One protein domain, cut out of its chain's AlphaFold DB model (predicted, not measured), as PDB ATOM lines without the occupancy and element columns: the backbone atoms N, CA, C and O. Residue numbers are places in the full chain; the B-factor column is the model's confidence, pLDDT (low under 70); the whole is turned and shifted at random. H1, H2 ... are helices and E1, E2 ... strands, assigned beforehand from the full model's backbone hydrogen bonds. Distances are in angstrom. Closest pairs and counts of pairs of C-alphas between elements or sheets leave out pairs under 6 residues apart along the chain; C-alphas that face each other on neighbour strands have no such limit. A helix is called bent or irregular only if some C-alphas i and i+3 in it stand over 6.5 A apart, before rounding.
ATOM      1  N   ASN A 115     -29.532 -22.685  10.852       67.88
ATOM      2  CA  ASN A 115     -29.616 -23.573   9.703       67.88
ATOM      3  C   ASN A 115     -30.205 -24.913  10.129       67.88
ATOM      4  O   ASN A 115     -29.797 -25.507  11.124       67.88
ATOM      5  N   TRP A 116     -31.135 -25.408   9.323       71.94
ATOM      6  CA  TRP A 116     -31.717 -26.727   9.480       71.94
ATOM      7  C   TRP A 116     -30.857 -27.753   8.772       71.94
ATOM      8  O   TRP A 116     -30.559 -27.602   7.586       71.94
ATOM      9  N   PHE A 117     -30.503 -28.812   9.490       75.19
ATOM     10  CA  PHE A 117     -29.744 -29.928   8.950       75.19
ATOM     11  C   PHE A 117     -30.595 -31.188   8.960       75.19
ATOM     12  O   PHE A 117     -31.149 -31.574   9.986       75.19
ATOM     13  N   GLY A 118     -30.673 -31.825   7.798       75.62
ATOM     14  CA  GLY A 118     -31.315 -33.111   7.605       75.62
ATOM     15  C   GLY A 118     -30.335 -34.122   7.027       75.62
ATOM     16  O   GLY A 118     -29.467 -33.790   6.218       75.62
ATOM     17  N   PHE A 119     -30.497 -35.373   7.419       82.62
ATOM     18  CA  PHE A 119     -29.714 -36.500   6.952       82.62
ATOM     19  C   PHE A 119     -30.638 -37.533   6.342       82.62
ATOM     20  O   PHE A 119     -31.644 -37.912   6.938       82.62
ATOM     21  N   ARG A 120     -30.250 -38.035   5.174       86.00
ATOM     22  CA  ARG A 120     -30.818 -39.241   4.589       86.00
ATOM     23  C   ARG A 120     -29.761 -40.330   4.656       86.00
ATOM     24  O   ARG A 120     -28.719 -40.225   4.005       86.00
ATOM     25  N   GLN A 121     -30.034 -41.346   5.469       89.06
ATOM     26  CA  GLN A 121     -29.125 -42.445   5.757       89.06
ATOM     27  C   GLN A 121     -29.636 -43.728   5.090       89.06
ATOM     28  O   GLN A 121     -30.533 -44.387   5.621       89.06
ATOM     29  N   PRO A 122     -29.097 -44.085   3.912       88.81
ATOM     30  CA  PRO A 122     -29.357 -45.377   3.299       88.81
ATOM     31  C   PRO A 122     -28.606 -46.492   4.037       88.81
ATOM     32  O   PRO A 122     -27.498 -46.289   4.549       88.81
ATOM     33  N   TYR A 123     -29.212 -47.673   4.090       89.88
ATOM     34  CA  TYR A 123     -28.633 -48.876   4.673       89.88
ATOM     35  C   TYR A 123     -29.165 -50.140   3.988       89.88
ATOM     36  O   TYR A 123     -30.184 -50.128   3.294       89.88
ATOM     37  N   ARG A 124     -28.460 -51.248   4.198       90.50
ATOM     38  CA  ARG A 124     -28.857 -52.591   3.780       90.50
ATOM     39  C   ARG A 124     -28.822 -53.518   4.987       90.50
ATOM     40  O   ARG A 124     -27.892 -53.454   5.786       90.50
ATOM     41  N   LEU A 125     -29.827 -54.375   5.106       89.56
ATOM     42  CA  LEU A 125     -29.825 -55.467   6.074       89.56
ATOM     43  C   LEU A 125     -29.194 -56.704   5.437       89.56
ATOM     44  O   LEU A 125     -29.442 -56.994   4.266       89.56
ATOM     45  N   THR A 126     -28.367 -57.413   6.196       88.88
ATOM     46  CA  THR A 126     -27.674 -58.624   5.744       88.88
ATOM     47  C   THR A 126     -28.014 -59.802   6.651       88.88
ATOM     48  O   THR A 126     -28.220 -59.628   7.850       88.88
ATOM     49  N   GLY A 127     -28.082 -61.005   6.078       85.75
ATOM     50  CA  GLY A 127     -28.445 -62.238   6.783       85.75
ATOM     51  C   GLY A 127     -29.683 -62.919   6.194       85.75
ATOM     52  O   GLY A 127     -30.370 -62.361   5.336       85.75
ATOM     53  N   ASP A 128     -29.960 -64.131   6.669       76.38
ATOM     54  CA  ASP A 128     -30.958 -65.032   6.074       76.38
ATOM     55  C   ASP A 128     -32.406 -64.545   6.275       76.38
ATOM     56  O   ASP A 128     -33.293 -64.838   5.477       76.38
ATOM     57  N   ASN A 129     -32.639 -63.721   7.300       76.69
ATOM     58  CA  ASN A 129     -33.953 -63.178   7.660       76.69
ATOM     59  C   ASN A 129     -34.280 -61.838   6.974       76.69
ATOM     60  O   ASN A 129     -35.095 -61.069   7.485       76.69
ATOM     61  N   ALA A 130     -33.649 -61.508   5.841       70.12
ATOM     62  CA  ALA A 130     -33.826 -60.208   5.177       70.12
ATOM     63  C   ALA A 130     -35.291 -59.896   4.797       70.12
ATOM     64  O   ALA A 130     -35.662 -58.732   4.651       70.12
ATOM     65  N   THR A 131     -36.156 -60.912   4.721       80.31
ATOM     66  CA  THR A 131     -37.615 -60.766   4.582       80.31
ATOM     67  C   THR A 131     -38.259 -59.949   5.709       80.31
ATOM     68  O   THR A 131     -39.329 -59.378   5.514       80.31
ATOM     69  N   ARG A 132     -37.603 -59.827   6.871       88.31
ATOM     70  CA  ARG A 132     -38.055 -59.026   8.022       88.31
ATOM     71  C   ARG A 132     -37.613 -57.562   7.969       88.31
ATOM     72  O   ARG A 132     -37.750 -56.856   8.966       88.31
ATOM     73  N   ALA A 133     -37.114 -57.080   6.829       89.38
ATOM     74  CA  ALA A 133     -36.634 -55.707   6.685       89.38
ATOM     75  C   ALA A 133     -37.670 -54.648   7.094       89.38
ATOM     76  O   ALA A 133     -37.326 -53.722   7.826       89.38
ATOM     77  N   SER A 134     -38.934 -54.816   6.691       93.06
ATOM     78  CA  SER A 134     -40.023 -53.905   7.074       93.06
ATOM     79  C   SER A 134     -40.248 -53.880   8.581       93.06
ATOM     80  O   SER A 134     -40.324 -52.808   9.168       93.06
ATOM     81  N   TYR A 135     -40.248 -55.049   9.227       94.69
ATOM     82  CA  TYR A 135     -40.398 -55.144  10.678       94.69
ATOM     83  C   TYR A 135     -39.251 -54.439  11.419       94.69
ATOM     84  O   TYR A 135     -39.491 -53.685  12.359       94.69
ATOM     85  N   VAL A 136     -38.000 -54.641  10.984       95.12
ATOM     86  CA  VAL A 136     -36.841 -53.959  11.585       95.12
ATOM     87  C   VAL A 136     -36.931 -52.447  11.389       95.12
ATOM     88  O   VAL A 136     -36.660 -51.704  12.328       95.12
ATOM     89  N   ALA A 137     -37.329 -51.985  10.200       95.31
ATOM     90  CA  ALA A 137     -37.498 -50.563   9.913       95.31
ATOM     91  C   ALA A 137     -38.612 -49.922  10.760       95.31
ATOM     92  O   ALA A 137     -38.413 -48.840  11.307       95.31
ATOM     93  N   GLU A 138     -39.750 -50.597  10.928       95.62
ATOM     94  CA  GLU A 138     -40.858 -50.133  11.772       95.62
ATOM     95  C   GLU A 138     -40.474 -50.106  13.258       95.62
ATOM     96  O   GLU A 138     -40.683 -49.097  13.933       95.62
ATOM     97  N   ARG A 139     -39.838 -51.174  13.761       95.75
ATOM     98  CA  ARG A 139     -39.322 -51.242  15.138       95.75
ATOM     99  C   ARG A 139     -38.275 -50.160  15.399       95.75
ATOM    100  O   ARG A 139     -38.284 -49.544  16.460       95.75
ATOM    101  N   HIS A 140     -37.384 -49.915  14.436       96.81
ATOM    102  CA  HIS A 140     -36.394 -48.838  14.491       96.81
ATOM    103  C   HIS A 140     -37.056 -47.461  14.548       96.81
ATOM    104  O   HIS A 140     -36.698 -46.657  15.408       96.81
ATOM    105  N   LEU A 141     -38.040 -47.207  13.681       94.19
ATOM    106  CA  LEU A 141     -38.781 -45.950  13.660       94.19
ATOM    107  C   LEU A 141     -39.483 -45.691  14.997       94.19
ATOM    108  O   LEU A 141     -39.312 -44.612  15.560       94.19
ATOM    109  N   GLY A 142     -40.211 -46.684  15.520       92.69
ATOM    110  CA  GLY A 142     -40.884 -46.599  16.819       92.69
ATOM    111  C   GLY A 142     -39.903 -46.313  17.955       92.69
ATOM    112  O   GLY A 142     -40.071 -45.340  18.680       92.69
ATOM    113  N   ALA A 143     -38.801 -47.064  18.023       93.44
ATOM    114  CA  ALA A 143     -37.755 -46.841  19.017       93.44
ATOM    115  C   ALA A 143     -37.167 -45.423  18.947       93.44
ATOM    116  O   ALA A 143     -36.970 -44.770  19.965       93.44
ATOM    117  N   CYS A 144     -36.884 -44.908  17.753       92.00
ATOM    118  CA  CYS A 144     -36.374 -43.549  17.620       92.00
ATOM    119  C   CYS A 144     -37.397 -42.485  18.053       92.00
ATOM    120  O   CYS A 144     -36.985 -41.476  18.623       92.00
ATOM    121  N   LEU A 145     -38.696 -42.703  17.818       87.00
ATOM    122  CA  LEU A 145     -39.760 -41.807  18.281       87.00
ATOM    123  C   LEU A 145     -39.907 -41.837  19.809       87.00
ATOM    124  O   LEU A 145     -39.920 -40.773  20.423       87.00
ATOM    125  N   ASP A 146     -39.927 -43.024  20.417       85.50
ATOM    126  CA  ASP A 146     -40.006 -43.199  21.876       85.50
ATOM    127  C   ASP A 146     -38.791 -42.588  22.594       85.50
ATOM    128  O   ASP A 146     -38.902 -42.037  23.687       85.50
ATOM    129  N   ALA A 147     -37.622 -42.632  21.949       86.62
ATOM    130  CA  ALA A 147     -36.392 -41.999  22.417       86.62
ATOM    131  C   ALA A 147     -36.364 -40.467  22.237       86.62
ATOM    132  O   ALA A 147     -35.379 -39.830  22.617       86.62
ATOM    133  N   GLY A 148     -37.389 -39.867  21.622       85.25
ATOM    134  CA  GLY A 148     -37.436 -38.431  21.331       85.25
ATOM    135  C   GLY A 148     -36.440 -37.977  20.259       85.25
ATOM    136  O   GLY A 148     -36.092 -36.798  20.191       85.25
ATOM    137  N   LEU A 149     -35.947 -38.891  19.416       87.31
ATOM    138  CA  LEU A 149     -35.030 -38.544  18.334       87.31
ATOM    139  C   LEU A 149     -35.789 -37.892  17.172       87.31
ATOM    140  O   LEU A 149     -36.938 -38.210  16.872       87.31
ATOM    141  N   LEU A 150     -35.087 -37.023  16.445       83.56
ATOM    142  CA  LEU A 150     -35.603 -36.275  15.290       83.56
ATOM    143  C   LEU A 150     -35.710 -37.150  14.026       83.56
ATOM    144  O   LEU A 150     -35.262 -36.753  12.953       83.56
ATOM    145  N   ILE A 151     -36.226 -38.373  14.146       85.12
ATOM    146  CA  ILE A 151     -36.476 -39.257  13.005       85.12
ATOM    147  C   ILE A 151     -37.793 -38.872  12.327       85.12
ATOM    148  O   ILE A 151     -38.744 -38.460  12.989       85.12
ATOM    149  N   HIS A 152     -37.864 -39.019  11.005       83.38
ATOM    150  CA  HIS A 152     -39.078 -38.679  10.263       83.38
ATOM    151  C   HIS A 152     -39.644 -39.831   9.426       83.38
ATOM    152  O   HIS A 152     -40.823 -39.826   9.086       83.38
ATOM    153  N   SER A 153     -38.808 -40.773   8.995       85.25
ATOM    154  CA  SER A 153     -39.249 -41.949   8.250       85.25
ATOM    155  C   SER A 153     -38.203 -43.048   8.309       85.25
ATOM    156  O   SER A 153     -37.011 -42.771   8.465       85.25
ATOM    157  N   ALA A 154     -38.675 -44.278   8.128       89.94
ATOM    158  CA  ALA A 154     -37.885 -45.454   7.804       89.94
ATOM    159  C   ALA A 154     -38.541 -46.118   6.584       89.94
ATOM    160  O   ALA A 154     -39.635 -46.665   6.660       89.94
ATOM    161  N   GLU A 155     -37.910 -45.961   5.426       89.38
ATOM    162  CA  GLU A 155     -38.370 -46.433   4.123       89.38
ATOM    163  C   GLU A 155     -37.703 -47.781   3.817       89.38
ATOM    164  O   GLU A 155     -36.486 -47.924   3.959       89.38
ATOM    165  N   VAL A 156     -38.491 -48.752   3.357       90.62
ATOM    166  CA  VAL A 156     -38.007 -50.040   2.844       90.62
ATOM    167  C   VAL A 156     -38.505 -50.188   1.415       90.62
ATOM    168  O   VAL A 156     -39.707 -50.123   1.162       90.62
ATOM    169  N   SER A 157     -37.584 -50.367   0.473       86.31
ATOM    170  CA  SER A 157     -37.897 -50.607  -0.934       86.31
ATOM    171  C   SER A 157     -37.023 -51.723  -1.508       86.31
ATOM    172  O   SER A 157     -36.080 -52.192  -0.866       86.31
ATOM    173  N   ALA A 158     -37.328 -52.146  -2.738       78.75
ATOM    174  CA  ALA A 158     -36.516 -53.125  -3.462       78.75
ATOM    175  C   ALA A 158     -35.075 -52.633  -3.703       78.75
ATOM    176  O   ALA A 158     -34.146 -53.438  -3.723       78.75
ATOM    177  N   ASP A 159     -34.886 -51.316  -3.832       76.56
ATOM    178  CA  ASP A 159     -33.586 -50.688  -4.096       76.56
ATOM    179  C   ASP A 159     -32.747 -50.481  -2.821       76.56
ATOM    180  O   ASP A 159     -31.555 -50.169  -2.892       76.56
ATOM    181  N   GLY A 160     -33.346 -50.665  -1.641       84.06
ATOM    182  CA  GLY A 160     -32.668 -50.563  -0.354       84.06
ATOM    183  C   GLY A 160     -33.547 -49.990   0.751       84.06
ATOM    184  O   GLY A 160     -34.717 -49.668   0.560       84.06
ATOM    185  N   CYS A 161     -32.962 -49.859   1.939       92.25
ATOM    186  CA  CYS A 161     -33.619 -49.230   3.077       92.25
ATOM    187  C   CYS A 161     -33.029 -47.839   3.319       92.25
ATOM    188  O   CYS A 161     -31.856 -47.581   3.040       92.25
ATOM    189  N   CYS A 162     -33.830 -46.924   3.851       91.25
ATOM    190  CA  CYS A 162     -33.367 -45.584   4.162       91.25
ATOM    191  C   CYS A 162     -34.190 -44.955   5.275       91.25
ATOM    192  O   CYS A 162     -35.406 -44.871   5.169       91.25
ATOM    193  N   PHE A 163     -33.531 -44.426   6.300       92.00
ATOM    194  CA  PHE A 163     -34.195 -43.563   7.268       92.00
ATOM    195  C   PHE A 163     -33.690 -42.134   7.144       92.00
ATOM    196  O   PHE A 163     -32.631 -41.861   6.560       92.00
ATOM    197  N   LYS A 164     -34.462 -41.204   7.693       88.94
ATOM    198  CA  LYS A 164     -34.122 -39.791   7.640       88.94
ATOM    199  C   LYS A 164     -34.310 -39.106   8.988       88.94
ATOM    200  O   LYS A 164     -35.273 -39.375   9.704       88.94
ATOM    201  N   VAL A 165     -33.362 -38.228   9.306       86.50
ATOM    202  CA  VAL A 165     -33.254 -37.506  10.580       86.50
ATOM    203  C   VAL A 165     -33.123 -36.015  10.307       86.50
ATOM    204  O   VAL A 165     -32.382 -35.631   9.408       86.50
ATOM    205  N   GLY A 166     -33.802 -35.174  11.076       80.19
ATOM    206  CA  GLY A 166     -33.711 -33.718  10.983       80.19
ATOM    207  C   GLY A 166     -34.949 -33.026  11.556       80.19
ATOM    208  O   GLY A 166     -35.886 -33.710  11.969       80.19
ATOM    209  N   PRO A 167     -34.972 -31.682  11.577       74.50
ATOM    210  CA  PRO A 167     -36.161 -30.940  11.979       74.50
ATOM    211  C   PRO A 167     -37.363 -31.368  11.135       74.50
ATOM    212  O   PRO A 167     -37.266 -31.470   9.908       74.50
ATOM    213  N   ARG A 168     -38.492 -31.625  11.794       66.75
ATOM    214  CA  ARG A 168     -39.718 -32.129  11.163       66.75
ATOM    215  C   ARG A 168     -40.612 -30.985  10.681       66.75
ATOM    216  O   ARG A 168     -41.544 -31.216   9.916       66.75
ATOM    217  N   GLY A 169     -40.286 -29.752  11.073       58.91
ATOM    218  CA  GLY A 169     -41.000 -28.547  10.656       58.91
ATOM    219  C   GLY A 169     -42.333 -28.375  11.379       58.91
ATOM    220  O   GLY A 169     -43.200 -27.659  10.879       58.91
ATOM    221  N   PHE A 170     -42.505 -29.039  12.526       55.25
ATOM    222  CA  PHE A 170     -43.642 -28.806  13.409       55.25
ATOM    223  C   PHE A 170     -43.443 -27.516  14.216       55.25
ATOM    224  O   PHE A 170     -42.326 -27.007  14.320       55.25
ATOM    225  N   ASN A 171     -44.534 -26.975  14.772       50.88
ATOM    226  CA  ASN A 171     -44.473 -25.821  15.672       50.88
ATOM    227  C   ASN A 171     -43.525 -26.101  16.854       50.88
ATOM    228  O   ASN A 171     -43.305 -27.262  17.209       50.88
ATOM    229  N   ASP A 172     -43.035 -25.032  17.491       52.84
ATOM    230  CA  ASP A 172     -42.057 -25.055  18.597       52.84
ATOM    231  C   ASP A 172     -42.473 -25.942  19.803       52.84
ATOM    232  O   ASP A 172     -41.670 -26.198  20.692       52.84
ATOM    233  N   GLU A 173     -43.714 -26.442  19.840       47.22
ATOM    234  CA  GLU A 173     -44.217 -27.415  20.822       47.22
ATOM    235  C   GLU A 173     -43.722 -28.857  20.585       47.22
ATOM    236  O   GLU A 173     -43.561 -29.609  21.541       47.22
ATOM    237  N   ILE A 174     -43.498 -29.263  19.326       46.59
ATOM    238  CA  ILE A 174     -43.110 -30.641  18.951       46.59
ATOM    239  C   ILE A 174     -41.618 -30.728  18.602       46.59
ATOM    240  O   ILE A 174     -40.976 -31.733  18.908       46.59
ATOM    241  N   ASP A 175     -41.064 -29.683  17.981       52.62
ATOM    242  CA  ASP A 175     -39.624 -29.514  17.748       52.62
ATOM    243  C   ASP A 175     -39.121 -28.312  18.577       52.62
ATOM    244  O   ASP A 175     -38.820 -27.260  18.000       52.62
ATOM    245  N   PRO A 176     -39.074 -28.417  19.923       47.03
ATOM    246  CA  PRO A 176     -38.596 -27.329  20.767       47.03
ATOM    247  C   PRO A 176     -37.152 -26.992  20.391       47.03
ATOM    248  O   PRO A 176     -36.324 -27.887  20.234       47.03
ATOM    249  N   ASP A 177     -36.875 -25.699  20.230       55.34
ATOM    250  CA  ASP A 177     -35.567 -25.148  19.874       55.34
ATOM    251  C   ASP A 177     -34.971 -25.729  18.581       55.34
ATOM    252  O   ASP A 177     -34.199 -26.681  18.601       55.34
ATOM    253  N   GLN A 178     -35.298 -25.100  17.444       62.97
ATOM    254  CA  GLN A 178     -34.681 -25.287  16.118       62.97
ATOM    255  C   GLN A 178     -33.348 -26.066  16.145       62.97
ATOM    256  O   GLN A 178     -32.299 -25.462  16.397       62.97
ATOM    257  N   PRO A 179     -33.370 -27.391  15.899       69.50
ATOM    258  CA  PRO A 179     -32.243 -28.243  16.239       69.50
ATOM    259  C   PRO A 179     -31.037 -27.900  15.371       69.50
ATOM    260  O   PRO A 179     -31.108 -27.903  14.137       69.50
ATOM    261  N   ASP A 180     -29.923 -27.596  16.034       75.38
ATOM    262  CA  ASP A 180     -28.686 -27.213  15.369       75.38
ATOM    263  C   ASP A 180     -27.984 -28.420  14.717       75.38
ATOM    264  O   ASP A 180     -28.366 -29.584  14.871       75.38
ATOM    265  N   ALA A 181     -26.914 -28.148  13.967       79.69
ATOM    266  CA  ALA A 181     -26.151 -29.192  13.282       79.69
ATOM    267  C   ALA A 181     -25.583 -30.256  14.241       79.69
ATOM    268  O   ALA A 181     -25.432 -31.410  13.835       79.69
ATOM    269  N   VAL A 182     -25.244 -29.885  15.483       84.25
ATOM    270  CA  VAL A 182     -24.733 -30.831  16.487       84.25
ATOM    271  C   VAL A 182     -25.851 -31.769  16.911       84.25
ATOM    272  O   VAL A 182     -25.673 -32.979  16.829       84.25
ATOM    273  N   THR A 183     -27.018 -31.228  17.249       84.12
ATOM    274  CA  THR A 183     -28.193 -31.997  17.674       84.12
ATOM    275  C   THR A 183     -28.648 -32.971  16.587       84.12
ATOM    276  O   THR A 183     -28.803 -34.166  16.839       84.12
ATOM    277  N   ALA A 184     -28.777 -32.502  15.342       83.25
ATOM    278  CA  ALA A 184     -29.155 -33.363  14.221       83.25
ATOM    279  C   ALA A 184     -28.123 -34.482  13.967       83.25
ATOM    280  O   ALA A 184     -28.493 -35.612  13.642       83.25
ATOM    281  N   SER A 185     -26.828 -34.186  14.134       87.50
ATOM    282  CA  SER A 185     -25.754 -35.179  13.990       87.50
ATOM    283  C   SER A 185     -25.766 -36.200  15.126       87.50
ATOM    284  O   SER A 185     -25.637 -37.396  14.873       87.50
ATOM    285  N   ASP A 186     -25.958 -35.749  16.365       90.00
ATOM    286  CA  ASP A 186     -26.055 -36.598  17.550       90.00
ATOM    287  C   ASP A 186     -27.232 -37.582  17.400       90.00
ATOM    288  O   ASP A 186     -27.067 -38.791  17.583       90.00
ATOM    289  N   HIS A 187     -28.392 -37.094  16.947       90.56
ATOM    290  CA  HIS A 187     -29.572 -37.924  16.684       90.56
ATOM    291  C   HIS A 187     -29.357 -38.924  15.544       90.56
ATOM    292  O   HIS A 187     -29.834 -40.053  15.640       90.56
ATOM    293  N   LEU A 188     -28.606 -38.569  14.494       90.62
ATOM    294  CA  LEU A 188     -28.234 -39.519  13.440       90.62
ATOM    295  C   LEU A 188     -27.414 -40.687  14.007       90.62
ATOM    296  O   LEU A 188     -27.701 -41.841  13.692       90.62
ATOM    297  N   LEU A 189     -26.403 -40.409  14.839       92.12
ATOM    298  CA  LEU A 189     -25.554 -41.455  15.427       92.12
ATOM    299  C   LEU A 189     -26.358 -42.391  16.335       92.12
ATOM    300  O   LEU A 189     -26.186 -43.610  16.285       92.12
ATOM    301  N   LEU A 190     -27.263 -41.824  17.131       93.12
ATOM    302  CA  LEU A 190     -28.142 -42.577  18.023       93.12
ATOM    303  C   LEU A 190     -29.182 -43.394  17.250       93.12
ATOM    304  O   LEU A 190     -29.413 -44.555  17.586       93.12
ATOM    305  N   ALA A 191     -29.741 -42.847  16.168       94.31
ATOM    306  CA  ALA A 191     -30.629 -43.582  15.275       94.31
ATOM    307  C   ALA A 191     -29.906 -44.765  14.612       94.31
ATOM    308  O   ALA A 191     -30.467 -45.857  14.558       94.31
ATOM    309  N   CYS A 192     -28.651 -44.596  14.178       93.31
ATOM    310  CA  CYS A 192     -27.832 -45.708  13.682       93.31
ATOM    311  C   CYS A 192     -27.626 -46.791  14.754       93.31
ATOM    312  O   CYS A 192     -27.745 -47.977  14.450       93.31
ATOM    313  N   HIS A 193     -27.341 -46.403  16.003       94.94
ATOM    314  CA  HIS A 193     -27.171 -47.347  17.116       94.94
ATOM    315  C   HIS A 193     -28.449 -48.147  17.399       94.94
ATOM    316  O   HIS A 193     -28.393 -49.368  17.545       94.94
ATOM    317  N   LEU A 194     -29.610 -47.486  17.423       95.62
ATOM    318  CA  LEU A 194     -30.898 -48.159  17.615       95.62
ATOM    319  C   LEU A 194     -31.246 -49.094  16.449       95.62
ATOM    320  O   LEU A 194     -31.747 -50.188  16.697       95.62
ATOM    321  N   LEU A 195     -30.928 -48.722  15.204       95.19
ATOM    322  CA  LEU A 195     -31.127 -49.591  14.038       95.19
ATOM    323  C   LEU A 195     -30.292 -50.868  14.140       95.19
ATOM    324  O   LEU A 195     -30.808 -51.959  13.912       95.19
ATOM    325  N   ILE A 196     -29.011 -50.731  14.506       92.56
ATOM    326  CA  ILE A 196     -28.118 -51.871  14.736       92.56
ATOM    327  C   ILE A 196     -28.747 -52.805  15.772       92.56
ATOM    328  O   ILE A 196     -28.877 -53.994  15.516       92.56
ATOM    329  N   LYS A 197     -29.208 -52.277  16.910       93.62
ATOM    330  CA  LYS A 197     -29.842 -53.094  17.956       93.62
ATOM    331  C   LYS A 197     -31.110 -53.796  17.475       93.62
ATOM    332  O   LYS A 197     -31.223 -55.002  17.654       93.62
ATOM    333  N   ALA A 198     -32.016 -53.066  16.828       93.94
ATOM    334  CA  ALA A 198     -33.256 -53.632  16.302       93.94
ATOM    335  C   ALA A 198     -33.000 -54.736  15.260       93.94
ATOM    336  O   ALA A 198     -33.736 -55.716  15.224       93.94
ATOM    337  N   ALA A 199     -31.957 -54.599  14.438       91.94
ATOM    338  CA  ALA A 199     -31.549 -55.628  13.486       91.94
ATOM    339  C   ALA A 199     -30.904 -56.842  14.177       91.94
ATOM    340  O   ALA A 199     -31.218 -57.978  13.825       91.94
ATOM    341  N   LEU A 200     -30.042 -56.619  15.179       90.94
ATOM    342  CA  LEU A 200     -29.383 -57.700  15.919       90.94
ATOM    343  C   LEU A 200     -30.378 -58.593  16.664       90.94
ATOM    344  O   LEU A 200     -30.174 -59.805  16.684       90.94
ATOM    345  N   ASP A 201     -31.445 -58.023  17.233       90.12
ATOM    346  CA  ASP A 201     -32.524 -58.791  17.879       90.12
ATOM    347  C   ASP A 201     -33.154 -59.819  16.916       90.12
ATOM    348  O   ASP A 201     -33.654 -60.855  17.345       90.12
ATOM    349  N   GLU A 202     -33.079 -59.556  15.608       91.56
ATOM    350  CA  GLU A 202     -33.610 -60.405  14.538       91.56
ATOM    351  C   GLU A 202     -32.540 -61.254  13.830       91.56
ATOM    352  O   GLU A 202     -32.813 -61.910  12.818       91.56
ATOM    353  N   GLY A 203     -31.309 -61.251  14.357       88.94
ATOM    354  CA  GLY A 203     -30.170 -61.966  13.782       88.94
ATOM    355  C   GLY A 203     -29.651 -61.356  12.477       88.94
ATOM    356  O   GLY A 203     -29.025 -62.057  11.684       88.94
ATOM    357  N   LEU A 204     -29.920 -60.070  12.230       89.19
ATOM    358  CA  LEU A 204     -29.518 -59.359  11.019       89.19
ATOM    359  C   LEU A 204     -28.318 -58.440  11.265       89.19
ATOM    360  O   LEU A 204     -28.192 -57.788  12.303       89.19
ATOM    361  N   GLY A 205     -27.449 -58.352  10.262       89.12
ATOM    362  CA  GLY A 205     -26.418 -57.327  10.165       89.12
ATOM    363  C   GLY A 205     -26.950 -56.050   9.513       89.12
ATOM    364  O   GLY A 205     -27.926 -56.076   8.760       89.12
ATOM    365  N   VAL A 206     -26.280 -54.925   9.773       89.75
ATOM    366  CA  VAL A 206     -26.576 -53.630   9.141       89.75
ATOM    367  C   VAL A 206     -25.340 -53.126   8.410       89.75
ATOM    368  O   VAL A 206     -24.263 -52.997   8.989       89.75
ATOM    369  N   GLU A 207     -25.513 -52.786   7.138       88.25
ATOM    370  CA  GLU A 207     -24.508 -52.138   6.307       88.25
ATOM    371  C   GLU A 207     -24.978 -50.725   5.946       88.25
ATOM    372  O   GLU A 207     -25.941 -50.544   5.201       88.25
ATOM    373  N   PHE A 208     -24.295 -49.702   6.462       86.56
ATOM    374  CA  PHE A 208     -24.589 -48.313   6.111       86.56
ATOM    375  C   PHE A 208     -23.953 -47.929   4.779       86.56
ATOM    376  O   PHE A 208     -22.777 -48.190   4.531       86.56
ATOM    377  N   GLN A 209     -24.727 -47.240   3.949       84.69
ATOM    378  CA  GLN A 209     -24.266 -46.656   2.695       84.69
ATOM    379  C   GLN A 209     -23.942 -45.160   2.878       84.69
ATOM    380  O   GLN A 209     -24.289 -44.568   3.911       84.69
ATOM    381  N   PRO A 210     -23.274 -44.509   1.903       76.19
ATOM    382  CA  PRO A 210     -23.029 -43.074   1.954       76.19
ATOM    383  C   PRO A 210     -24.313 -42.265   2.166       76.19
ATOM    384  O   PRO A 210     -25.253 -42.336   1.377       76.19
ATOM    385  N   ARG A 211     -24.345 -41.479   3.246       73.06
ATOM    386  CA  ARG A 211     -25.452 -40.566   3.553       73.06
ATOM    387  C   ARG A 211     -25.442 -39.343   2.653       73.06
ATOM    388  O   ARG A 211     -24.380 -38.858   2.264       73.06
ATOM    389  N   SER A 212     -26.624 -38.788   2.419       60.78
ATOM    390  CA  SER A 212     -26.769 -37.437   1.872       60.78
ATOM    391  C   SER A 212     -27.171 -36.466   2.980       60.78
ATOM    392  O   SER A 212     -27.889 -36.822   3.915       60.78
ATOM    393  N   ILE A 213     -26.655 -35.241   2.888       70.50
ATOM    394  CA  ILE A 213     -26.895 -34.164   3.849       70.50
ATOM    395  C   ILE A 213     -27.702 -33.093   3.127       70.50
ATOM    396  O   ILE A 213     -27.337 -32.671   2.033       70.50
ATOM    397  N   THR A 214     -28.798 -32.660   3.733       58.16
ATOM    398  CA  THR A 214     -29.574 -31.504   3.287       58.16
ATOM    399  C   THR A 214     -29.419 -30.396   4.316       58.16
ATOM    400  O   THR A 214     -29.486 -30.643   5.516       58.16
ATOM    401  N   CYS A 215     -29.193 -29.175   3.847       56.06
ATOM    402  CA  CYS A 215     -29.132 -27.984   4.682       56.06
ATOM    403  C   CYS A 215     -30.125 -26.969   4.117       56.06
ATOM    404  O   CYS A 215     -30.108 -26.710   2.914       56.06
ATOM    405  N   SER A 216     -31.005 -26.432   4.960       53.81
ATOM    406  CA  SER A 216     -31.985 -25.418   4.566       53.81
ATOM    407  C   SER A 216     -32.016 -24.284   5.579       53.81
ATOM    408  O   SER A 216     -31.924 -24.492   6.784       53.81
ATOM    409  N   THR A 217     -32.159 -23.060   5.098       51.00
ATOM    410  CA  THR A 217     -32.214 -21.853   5.918       51.00
ATOM    411  C   THR A 217     -33.655 -21.359   5.997       51.00
ATOM    412  O   THR A 217     -33.969 -20.287   5.483       51.00
ATOM    413  N   LEU A 218     -34.580 -22.129   6.582       43.16
ATOM    414  CA  LEU A 218     -36.001 -21.745   6.524       43.16
ATOM    415  C   LEU A 218     -36.319 -20.475   7.345       43.16
ATOM    416  O   LEU A 218     -37.342 -19.836   7.113       43.16
ATOM    417  N   LYS A 219     -35.407 -20.038   8.230       35.19
ATOM    418  CA  LYS A 219     -35.470 -18.741   8.933       35.19
ATOM    419  C   LYS A 219     -34.786 -17.565   8.218       35.19
ATOM    420  O   LYS A 219     -34.806 -16.460   8.751       35.19
ATOM    421  N   LEU A 220     -34.224 -17.745   7.020       35.50
ATOM    422  CA  LEU A 220     -33.653 -16.645   6.232       35.50
ATOM    423  C   LEU A 220     -34.513 -16.379   4.997       35.50
ATOM    424  O   LEU A 220     -34.155 -16.691   3.867       35.50
ATOM    425  N   ARG A 221     -35.613 -15.655   5.231       29.66
ATOM    426  CA  ARG A 221     -36.104 -14.667   4.257       29.66
ATOM    427  C   ARG A 221     -35.175 -13.440   4.158       29.66
ATOM    428  O   ARG A 221     -35.505 -12.478   3.480       29.66
ATOM    429  N   THR A 222     -34.006 -13.491   4.796       30.59
ATOM    430  CA  THR A 222     -32.888 -12.560   4.619       30.59
ATOM    431  C   THR A 222     -31.608 -13.351   4.351       30.59
ATOM    432  O   THR A 222     -30.849 -13.635   5.260       30.59
ATOM    433  N   GLU A 223     -31.437 -13.774   3.102       36.31
ATOM    434  CA  GLU A 223     -30.161 -14.013   2.402       36.31
ATOM    435  C   GLU A 223     -28.960 -14.538   3.224       36.31
ATOM    436  O   GLU A 223     -28.055 -13.789   3.579       36.31
ATOM    437  N   LEU A 224     -28.868 -15.860   3.413       38.03
ATOM    438  CA  LEU A 224     -27.565 -16.516   3.245       38.03
ATOM    439  C   LEU A 224     -27.412 -16.755   1.745       38.03
ATOM    440  O   LEU A 224     -28.270 -17.385   1.119       38.03
ATOM    441  N   SER A 225     -26.350 -16.227   1.145       43.97
ATOM    442  CA  SER A 225     -26.110 -16.442  -0.279       43.97
ATOM    443  C   SER A 225     -25.889 -17.936  -0.546       43.97
ATOM    444  O   SER A 225     -25.318 -18.657   0.277       43.97
ATOM    445  N   ARG A 226     -26.293 -18.419  -1.727       42.88
ATOM    446  CA  ARG A 226     -26.029 -19.804  -2.166       42.88
ATOM    447  C   ARG A 226     -24.544 -20.177  -1.997       42.88
ATOM    448  O   ARG A 226     -24.227 -21.273  -1.555       42.88
ATOM    449  N   ALA A 227     -23.653 -19.206  -2.206       43.47
ATOM    450  CA  ALA A 227     -22.215 -19.338  -2.005       43.47
ATOM    451  C   ALA A 227     -21.793 -19.587  -0.542       43.47
ATOM    452  O   ALA A 227     -20.784 -20.246  -0.302       43.47
ATOM    453  N   GLU A 228     -22.513 -19.069   0.453       46.78
ATOM    454  CA  GLU A 228     -22.219 -19.309   1.873       46.78
ATOM    455  C   GLU A 228     -22.747 -20.663   2.347       46.78
ATOM    456  O   GLU A 228     -22.056 -21.349   3.104       46.78
ATOM    457  N   ALA A 229     -23.910 -21.089   1.843       46.22
ATOM    458  CA  ALA A 229     -24.402 -22.453   2.030       46.22
ATOM    459  C   ALA A 229     -23.435 -23.480   1.411       46.22
ATOM    460  O   ALA A 229     -23.091 -24.467   2.063       46.22
ATOM    461  N   ASP A 230     -22.905 -23.198   0.216       48.72
ATOM    462  CA  ASP A 230     -21.902 -24.036  -0.452       48.72
ATOM    463  C   ASP A 230     -20.560 -24.042   0.301       48.72
ATOM    464  O   ASP A 230     -19.949 -25.097   0.474       48.72
ATOM    465  N   LYS A 231     -20.105 -22.893   0.830       53.50
ATOM    466  CA  LYS A 231     -18.907 -22.819   1.691       53.50
ATOM    467  C   LYS A 231     -19.076 -23.628   2.973       53.50
ATOM    468  O   LYS A 231     -18.125 -24.281   3.402       53.50
ATOM    469  N   LEU A 232     -20.262 -23.606   3.576       52.09
ATOM    470  CA  LEU A 232     -20.574 -24.397   4.762       52.09
ATOM    471  C   LEU A 232     -20.645 -25.893   4.433       52.09
ATOM    472  O   LEU A 232     -20.038 -26.694   5.140       52.09
ATOM    473  N   GLY A 233     -21.304 -26.268   3.335       50.25
ATOM    474  CA  GLY A 233     -21.310 -27.640   2.824       50.25
ATOM    475  C   GLY A 233     -19.895 -28.154   2.548       50.25
ATOM    476  O   GLY A 233     -19.531 -29.249   2.976       50.25
ATOM    477  N   ALA A 234     -19.045 -27.326   1.935       56.72
ATOM    478  CA  ALA A 234     -17.637 -27.631   1.704       56.72
ATOM    479  C   ALA A 234     -16.826 -27.715   3.009       56.72
ATOM    480  O   ALA A 234     -15.951 -28.572   3.130       56.72
ATOM    481  N   ALA A 235     -17.105 -26.869   4.005       53.00
ATOM    482  CA  ALA A 235     -16.472 -26.948   5.319       53.00
ATOM    483  C   ALA A 235     -16.844 -28.254   6.039       53.00
ATOM    484  O   ALA A 235     -15.958 -28.927   6.556       53.00
ATOM    485  N   LEU A 236     -18.115 -28.664   6.001       46.66
ATOM    486  CA  LEU A 236     -18.583 -29.943   6.546       46.66
ATOM    487  C   LEU A 236     -17.961 -31.145   5.818       46.66
ATOM    488  O   LEU A 236     -17.555 -32.108   6.468       46.66
ATOM    489  N   ALA A 237     -17.795 -31.063   4.494       51.38
ATOM    490  CA  ALA A 237     -17.083 -32.077   3.715       51.38
ATOM    491  C   ALA A 237     -15.593 -32.170   4.104       51.38
ATOM    492  O   ALA A 237     -15.056 -33.268   4.254       51.38
ATOM    493  N   ARG A 238     -14.929 -31.029   4.348       49.41
ATOM    494  CA  ARG A 238     -13.535 -30.956   4.839       49.41
ATOM    495  C   ARG A 238     -13.367 -31.456   6.266       49.41
ATOM    496  O   ARG A 238     -12.259 -31.818   6.647       49.41
ATOM    497  N   LEU A 239     -14.441 -31.494   7.057       45.81
ATOM    498  CA  LEU A 239     -14.389 -32.066   8.396       45.81
ATOM    499  C   LEU A 239     -14.262 -33.608   8.381       45.81
ATOM    500  O   LEU A 239     -14.249 -34.208   9.456       45.81
ATOM    501  N   SER A 240     -14.118 -34.246   7.213       43.97
ATOM    502  CA  SER A 240     -13.991 -35.702   7.066       43.97
ATOM    503  C   SER A 240     -15.122 -36.453   7.761       43.97
ATOM    504  O   SER A 240     -14.922 -37.540   8.296       43.97
ATOM    505  N   ILE A 241     -16.335 -35.893   7.720       39.75
ATOM    506  CA  ILE A 241     -17.578 -36.601   8.052       39.75
ATOM    507  C   ILE A 241     -17.906 -37.540   6.870       39.75
ATOM    508  O   ILE A 241     -19.007 -37.564   6.325       39.75
ATOM    509  N   THR A 242     -16.910 -38.306   6.431       31.83
ATOM    510  CA  THR A 242     -17.006 -39.329   5.396       31.83
ATOM    511  C   THR A 242     -17.717 -40.531   6.019       31.83
ATOM    512  O   THR A 242     -17.436 -40.854   7.177       31.83
ATOM    513  N   PRO A 243     -18.668 -41.184   5.330       28.16
ATOM    514  CA  PRO A 243     -19.225 -42.441   5.821       28.16
ATOM    515  C   PRO A 243     -18.068 -43.424   6.080       28.16
ATOM    516  O   PRO A 243     -17.170 -43.513   5.232       28.16
TER     517      PRO A 243
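Overview. This is residues 115 to 243 of the 278 residues of an uncharacterized protein of Spirochaetes bacterium GWB1_59_5 (UniProt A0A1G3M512). One twisted sheet is built round a long strand, E1, with E3 and then E2 on one side and the short E4 and E5 one after the other along the other side; two helices, H1 and H2, pack over one face of it. A third helix, H3, only grazes the sheet beside E5. The printed part has 129 residues with three named helices and five named strands, in the order E1 H1 E2 E3 H2 E4 E5 H3; the neighbour strands are antiparallel, and the class is mixed, helices and strands. It is compact, with a radius of gyration of the C-alphas of 15.9 A, and spans 52 by 34 by 23 A, only just elongated.

Arrangement. E1, residues 116 to 126, has three neighbours in a branched sheet. On one side, beside its residues 118 to 124, is E3, residues 160 to 165, antiparallel at 151 degrees, with N 121 and O 163 2.9 A apart. E2, residues 151 to 157, forms a hairpin with E3, with N 155 and O 162 2.7 A apart. On the other side of E1 are E4, residues 205 to 208, with N 124 and O 207 2.8 A apart, and E5, residues 212 to 216, with N 118 and O 214 2.8 A apart. H1, residues 130 to 146, is on the sheet at a height of 8.2 A, over E3 and only just not over E1, on which 2 of its 17 C-alphas fall; its closest C-alphas to E2 are those of Ala 137 and Ala 154, 5.5 A apart. H2, residues 181 to 200, is on the same face at a height of 7.5 A, over E1 and E3, and runs along the strands, at 17 degrees to E1 on the local plane. With residues 191 to 199 alone H2 touches H1, opposite ways at a steep tilt of 44 degrees; their closest C-alphas, of His 140 and Leu 195, are 5.3 A apart. H3, residues 226 to 238, only grazes the sheet with residues 229 to 236, and is apart from H1 and H2. In H2 and H3 every O i to N i+4 pair is within hydrogen-bond range, in H1 11 of 13.

Along the chain. E1 begins at C-alpha 116 (-31.717, -26.727, 9.480) and is 32.4 A long. H1, 24.6 A, is irregular: C-alphas 131 and 134 are 7.7 A apart. E2 is 18.0 A and E3 17.0 A long. H2, 28.8 A, begins at C-alpha 181 (-26.151, -29.192, 13.282). E4 is 10.1 A and E5 13.4 A long. H3, 18.2 A, ends at C-alpha 238 (-13.535, -30.956, 4.839).

Size, cuts and confidence. The two C-alphas farthest apart, of Asp 128 and Thr 222, are 52.5 A apart. The printed part has no cut; the link from E3 to H2, residues 166 to 180, is long. Mean pLDDT of the printed part is 74.0; it is under 70 at residue 115, residues 168 to 179, residue 212 and residues 214 to 243.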